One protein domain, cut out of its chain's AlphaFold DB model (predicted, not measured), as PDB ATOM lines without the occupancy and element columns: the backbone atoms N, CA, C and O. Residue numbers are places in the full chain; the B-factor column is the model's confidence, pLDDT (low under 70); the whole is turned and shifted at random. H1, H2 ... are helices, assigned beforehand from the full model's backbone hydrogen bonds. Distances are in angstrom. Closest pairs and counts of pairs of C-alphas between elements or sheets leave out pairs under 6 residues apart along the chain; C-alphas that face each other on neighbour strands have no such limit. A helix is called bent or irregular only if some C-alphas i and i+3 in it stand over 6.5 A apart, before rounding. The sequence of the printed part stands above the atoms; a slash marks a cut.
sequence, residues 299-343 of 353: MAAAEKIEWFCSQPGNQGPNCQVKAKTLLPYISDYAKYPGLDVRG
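Overview. This is residues 299 to 343 of the 353 residues of an uncharacterized protein of Elusimicrobia bacterium GWA2_61_42 (UniProt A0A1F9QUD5). Two short helices, H1 and H2, cross near their middles as an X, with the loop of residues 311 to 318 at one end of the model and a tail, residues 330 to 343, reaching to the other. The printed part has 45 residues, with H1 then H2 and no named strand; its class is all helix, though the helices hold 21 residues, under half. It is compact, with a radius of gyration of the C-alphas of 10.2 A, yet elongated, spanning 32 by 19 by 13 A.

Arrangement. Start at H1, residues 301 to 310, where every O i to N i+4 pair is within hydrogen-bond range. A short link leads to H2, residues 319 to 329, with 5 of 7 such pairs; H2 is irregular, C-alphas 325 and 328 being 7.8 A apart. The helices touch, closest at the C-alphas of Ile 305 and Ala 323, 5.3 A apart. They run opposite ways at a steep tilt of 59 degrees.

Along the chain. Find C-alpha 301 at (177.878, 189.469, 180.272); from there H1 runs 14.6 A. H2 runs 14.9 A to C-alpha 329 at (182.766, 192.609, 170.496).

Size, cuts and confidence. The farthest C-alphas, of Pro 317 and Gly 343, are 32.1 A apart. The printed part has no cut. Look to residues 337 to 343 for pLDDT under 70.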
ATOM      1  N   MET A 299     182.602 183.529 179.496       81.75
ATOM      2  CA  MET A 299     182.341 184.668 180.375       81.75
ATOM      3  C   MET A 299     180.897 185.157 180.267       81.75
ATOM      4  O   MET A 299     180.411 185.497 179.186       81.75
ATOM      5  N   ALA A 300     180.235 185.307 181.414       89.44
ATOM      6  CA  ALA A 300     178.933 185.962 181.479       89.44
ATOM      7  C   ALA A 300     179.036 187.458 181.119       89.44
ATOM      8  O   ALA A 300     180.074 188.096 181.300       89.44
ATOM      9  N   ALA A 301     177.928 188.059 180.677       86.06
ATOM     10  CA  ALA A 301     177.878 189.469 180.272       86.06
ATOM     11  C   ALA A 301     178.391 190.454 181.346       86.06
ATOM     12  O   ALA A 301     179.061 191.430 181.013       86.06
ATOM     13  N   ALA A 302     178.109 190.195 182.628       88.62
ATOM     14  CA  ALA A 302     178.629 190.999 183.735       88.62
ATOM     15  C   ALA A 302     180.162 190.893 183.849       88.62
ATOM     16  O   ALA A 302     180.851 191.906 183.937       88.62
ATOM     17  N   GLU A 303     180.700 189.679 183.737       88.31
ATOM     18  CA  GLU A 303     182.136 189.408 183.831       88.31
ATOM     19  C   GLU A 303     182.920 190.023 182.657       88.31
ATOM     20  O   GLU A 303     184.022 190.538 182.842       88.31
ATOM     21  N   LYS A 304     182.330 190.063 181.452       86.50
ATOM     22  CA  LYS A 304     182.886 190.805 180.303       86.50
ATOM     23  C   LYS A 304     183.023 192.301 180.586       86.50
ATOM     24  O   LYS A 304     184.022 192.905 180.200       86.50
ATOM     25  N   ILE A 305     182.035 192.898 181.256       87.69
ATOM     26  CA  ILE A 305     182.045 194.321 181.625       87.69
ATOM     27  C   ILE A 305     183.117 194.596 182.685       87.69
ATOM     28  O   ILE A 305     183.867 195.563 182.556       87.69
ATOM     29  N   GLU A 306     183.225 193.737 183.699       89.31
ATOM     30  CA  GLU A 306     184.243 193.849 184.748       89.31
ATOM     31  C   GLU A 306     185.662 193.688 184.189       89.31
ATOM     32  O   GLU A 306     186.517 194.538 184.445       89.31
ATOM     33  N   TRP A 307     185.903 192.675 183.348       90.06
ATOM     34  CA  TRP A 307     187.187 192.488 182.667       90.06
ATOM     35  C   TRP A 307     187.546 193.667 181.757       90.06
ATOM     36  O   TRP A 307     188.693 194.112 181.751       90.06
ATOM     37  N   PHE A 308     186.579 194.209 181.010       88.81
ATOM     38  CA  PHE A 308     186.825 195.365 180.147       88.81
ATOM     39  C   PHE A 308     187.230 196.594 180.969       88.81
ATOM     40  O   PHE A 308     188.115 197.339 180.551       88.81
ATOM     41  N   CYS A 309     186.619 196.788 182.143       90.50
ATOM     42  CA  CYS A 309     186.896 197.922 183.023       90.50
ATOM     43  C   CYS A 309     188.107 197.754 183.946       90.50
ATOM     44  O   CYS A 309     188.598 198.760 184.457       90.50
ATOM     45  N   SER A 310     188.632 196.539 184.131       88.12
ATOM     46  CA  SER A 310     189.907 196.341 184.828       88.12
ATOM     47  C   SER A 310     191.115 196.738 183.967       88.12
ATOM     48  O   SER A 310     192.145 197.136 184.517       88.12
ATOM     49  N   GLN A 311     190.985 196.724 182.630       86.88
ATOM     50  CA  GLN A 311     192.064 197.094 181.707       86.88
ATOM     51  C   GLN A 311     192.539 198.546 181.910       86.88
ATOM     52  O   GLN A 311     191.704 199.455 181.887       86.88
ATOM     53  N   PRO A 312     193.860 198.816 182.007       80.75
ATOM     54  CA  PRO A 312     194.391 200.152 182.305       80.75
ATOM     55  C   PRO A 312     193.899 201.276 181.380       80.75
ATOM     56  O   PRO A 312     193.689 202.395 181.835       80.75
ATOM     57  N   GLY A 313     193.668 200.989 180.093       82.50
ATOM     58  CA  GLY A 313     193.175 201.974 179.119       82.50
ATOM     59  C   GLY A 313     191.683 202.323 179.234       82.50
ATOM     60  O   GLY A 313     191.233 203.279 178.603       82.50
ATOM     61  N   ASN A 314     190.912 201.572 180.027       88.00
ATOM     62  CA  ASN A 314     189.458 201.708 180.144       88.00
ATOM     63  C   ASN A 314     188.995 202.248 181.507       88.00
ATOM     64  O   ASN A 314     187.809 202.542 181.670       88.00
ATOM     65  N   GLN A 315     189.902 202.409 182.473       84.94
ATOM     66  CA  GLN A 315     189.579 202.876 183.822       84.94
ATOM     67  C   GLN A 315     189.081 204.332 183.793       84.94
ATOM     68  O   GLN A 315     189.835 205.275 183.565       84.94
ATOM     69  N   GLY A 316     187.778 204.522 184.009       88.25
ATOM     70  CA  GLY A 316     187.139 205.837 184.017       88.25
ATOM     71  C   GLY A 316     185.635 205.768 184.310       88.25
ATOM     72  O   GLY A 316     185.031 204.700 184.178       88.25
ATOM     73  N   PRO A 317     184.996 206.898 184.666       85.94
ATOM     74  CA  PRO A 317     183.621 206.923 185.184       85.94
ATOM     75  C   PRO A 317     182.574 206.389 184.194       85.94
ATOM     76  O   PRO A 317     181.561 205.830 184.599       85.94
ATOM     77  N   ASN A 318     182.846 206.486 182.889       91.50
ATOM     78  CA  ASN A 318     181.950 206.017 181.829       91.50
ATOM     79  C   ASN A 318     182.259 204.586 181.347       91.50
ATOM     80  O   ASN A 318     181.733 204.167 180.312       91.50
ATOM     81  N   CYS A 319     183.119 203.830 182.045       89.69
ATOM     82  CA  CYS A 319     183.568 202.526 181.559       89.69
ATOM     83  C   CYS A 319     182.421 201.526 181.370       89.69
ATOM     84  O   CYS A 319     182.308 200.939 180.297       89.69
ATOM     85  N   GLN A 320     181.515 201.385 182.345       89.50
ATOM     86  CA  GLN A 320     180.398 200.437 182.232       89.50
ATOM     87  C   GLN A 320     179.469 200.741 181.047       89.50
ATOM     88  O   GLN A 320     178.917 199.818 180.452       89.50
ATOM     89  N   VAL A 321     179.303 202.017 180.679       90.62
ATOM     90  CA  VAL A 321     178.501 202.418 179.511       90.62
ATOM     91  C   VAL A 321     179.199 201.975 178.226       90.62
ATOM     92  O   VAL A 321     178.584 201.301 177.405       90.62
ATOM     93  N   LYS A 322     180.505 202.254 178.093       86.06
ATOM     94  CA  LYS A 322     181.323 201.793 176.958       86.06
ATOM     95  C   LYS A 322     181.337 200.265 176.842       86.06
ATOM     96  O   LYS A 322     181.122 199.736 175.758       86.06
ATOM     97  N   ALA A 323     181.533 199.564 177.957       88.19
ATOM     98  CA  ALA A 323     181.568 198.106 178.015       88.19
ATOM     99  C   ALA A 323     180.233 197.470 177.593       88.19
ATOM    100  O   ALA A 323     180.231 196.505 176.837       88.19
ATOM    101  N   LYS A 324     179.090 198.039 178.010       87.19
ATOM    102  CA  LYS A 324     177.758 197.598 177.558       87.19
ATOM    103  C   LYS A 324     177.553 197.803 176.056       87.19
ATOM    104  O   LYS A 324     176.996 196.927 175.407       87.19
ATOM    105  N   THR A 325     178.026 198.918 175.490       88.06
ATOM    106  CA  THR A 325     177.969 199.167 174.038       88.06
ATOM    107  C   THR A 325     178.872 198.214 173.248       88.06
ATOM    108  O   THR A 325     178.513 197.793 172.153       88.06
ATOM    109  N   LEU A 326     180.031 197.853 173.805       83.56
ATOM    110  CA  LEU A 326     181.014 196.971 173.170       83.56
ATOM    111  C   LEU A 326     180.820 195.480 173.493       83.56
ATOM    112  O   LEU A 326     181.578 194.656 172.990       83.56
ATOM    113  N   LEU A 327     179.801 195.114 174.276       81.44
ATOM    114  CA  LEU A 327     179.568 193.746 174.750       81.44
ATOM    115  C   LEU A 327     179.573 192.661 173.648       81.44
ATOM    116  O   LEU A 327     180.166 191.610 173.896       81.44
ATOM    117  N   PRO A 328     179.004 192.878 172.438       82.25
ATOM    118  CA  PRO A 328     179.063 191.896 171.346       82.25
ATOM    119  C   PRO A 328     180.468 191.681 170.765       82.25
ATOM    120  O   PRO A 328     180.699 190.688 170.084       82.25
ATOM    121  N   TYR A 329     181.394 192.612 171.013       76.12
ATOM    122  CA  TYR A 329     182.766 192.609 170.496       76.12
ATOM    123  C   TYR A 329     183.801 192.178 171.549       76.12
ATOM    124  O   TYR A 329     184.974 192.008 171.224       76.12
ATOM    125  N   ILE A 330     183.393 191.998 172.812       76.44
ATOM    126  CA  ILE A 330     184.248 191.451 173.872       76.44
ATOM    127  C   ILE A 330     184.167 189.922 173.807       76.44
ATOM    128  O   ILE A 330     183.086 189.348 173.973       76.44
ATOM    129  N   SER A 331     185.309 189.266 173.582       78.19
ATOM    130  CA  SER A 331     185.411 187.801 173.493       78.19
ATOM    131  C   SER A 331     184.838 187.101 174.733       78.19
ATOM    132  O   SER A 331     185.025 187.556 175.863       78.19
ATOM    133  N   ASP A 332     184.171 185.962 174.529       79.94
ATOM    134  CA  ASP A 332     183.715 185.062 175.601       79.94
ATOM    135  C   ASP A 332     184.859 184.508 176.458       79.94
ATOM    136  O   ASP A 332     184.613 184.011 177.555       79.94
ATOM    137  N   TYR A 333     186.102 184.634 175.990       78.25
ATOM    138  CA  TYR A 333     187.293 184.146 176.677       78.25
ATOM    139  C   TYR A 333     188.314 185.249 176.979       78.25
ATOM    140  O   TYR A 333     189.459 184.946 177.291       78.25
ATOM    141  N   ALA A 334     187.914 186.526 176.937       74.12
ATOM    142  CA  ALA A 334     188.813 187.677 177.088       74.12
ATOM    143  C   ALA A 334     189.668 187.667 178.379       74.12
ATOM    144  O   ALA A 334     190.799 188.152 178.384       74.12
ATOM    145  N   LYS A 335     189.163 187.080 179.475       76.06
ATOM    146  CA  LYS A 335     189.908 186.921 180.741       76.06
ATOM    147  C   LYS A 335     190.966 185.809 180.725       76.06
ATOM    148  O   LYS A 335     191.766 185.745 181.654       76.06
ATOM    149  N   TYR A 336     190.959 184.931 179.723       71.62
ATOM    150  CA  TYR A 336     191.862 183.788 179.608       71.62
ATOM    151  C   TYR A 336     192.990 184.101 178.605       71.62
ATOM    152  O   TYR A 336     192.727 184.180 177.402       71.62
ATOM    153  N   PRO A 337     194.249 184.260 179.057       56.19
ATOM    154  CA  PRO A 337     195.360 184.591 178.167       56.19
ATOM    155  C   PRO A 337     195.529 183.555 177.045       56.19
ATOM    156  O   PRO A 337     195.696 182.368 177.314       56.19
ATOM    157  N   GLY A 338     195.501 184.003 175.785       53.47
ATOM    158  CA  GLY A 338     195.721 183.154 174.606       53.47
ATOM    159  C   GLY A 338     194.478 182.453 174.041       53.47
ATOM    160  O   GLY A 338     194.571 181.865 172.964       53.47
ATOM    161  N   LEU A 339     193.323 182.546 174.709       55.72
ATOM    162  CA  LEU A 339     192.022 182.056 174.217       55.72
ATOM    163  C   LEU A 339     191.153 183.169 173.601       55.72
ATOM    164  O   LEU A 339     190.156 182.892 172.940       55.72
ATOM    165  N   ASP A 340     191.531 184.432 173.791       45.19
ATOM    166  CA  ASP A 340     190.824 185.612 173.292       45.19
ATOM    167  C   ASP A 340     190.995 185.827 171.776       45.19
ATOM    168  O   ASP A 340     190.044 186.230 171.107       45.19
ATOM    169  N   VAL A 341     192.180 185.512 171.236       40.69
ATOM    170  CA  VAL A 341     192.537 185.643 169.806       40.69
ATOM    171  C   VAL A 341     192.340 184.340 169.016       40.69
ATOM    172  O   VAL A 341     192.300 184.357 167.785       40.69
ATOM    173  N   ARG A 342     192.244 183.185 169.688       41.31
ATOM    174  CA  ARG A 342     192.179 181.863 169.043       41.31
ATOM    175  C   ARG A 342     191.191 180.965 169.776       41.31
ATOM    176  O   ARG A 342     191.407 180.637 170.937       41.31
ATOM    177  N   GLY A 343     190.159 180.501 169.071       36.44
ATOM    178  CA  GLY A 343     189.309 179.415 169.554       36.44
ATOM    179  C   GLY A 343     190.148 178.153 169.779       36.44
ATOM    180  O   GLY A 343     190.518 177.490 168.815       36.44
TER     181      GLY A 343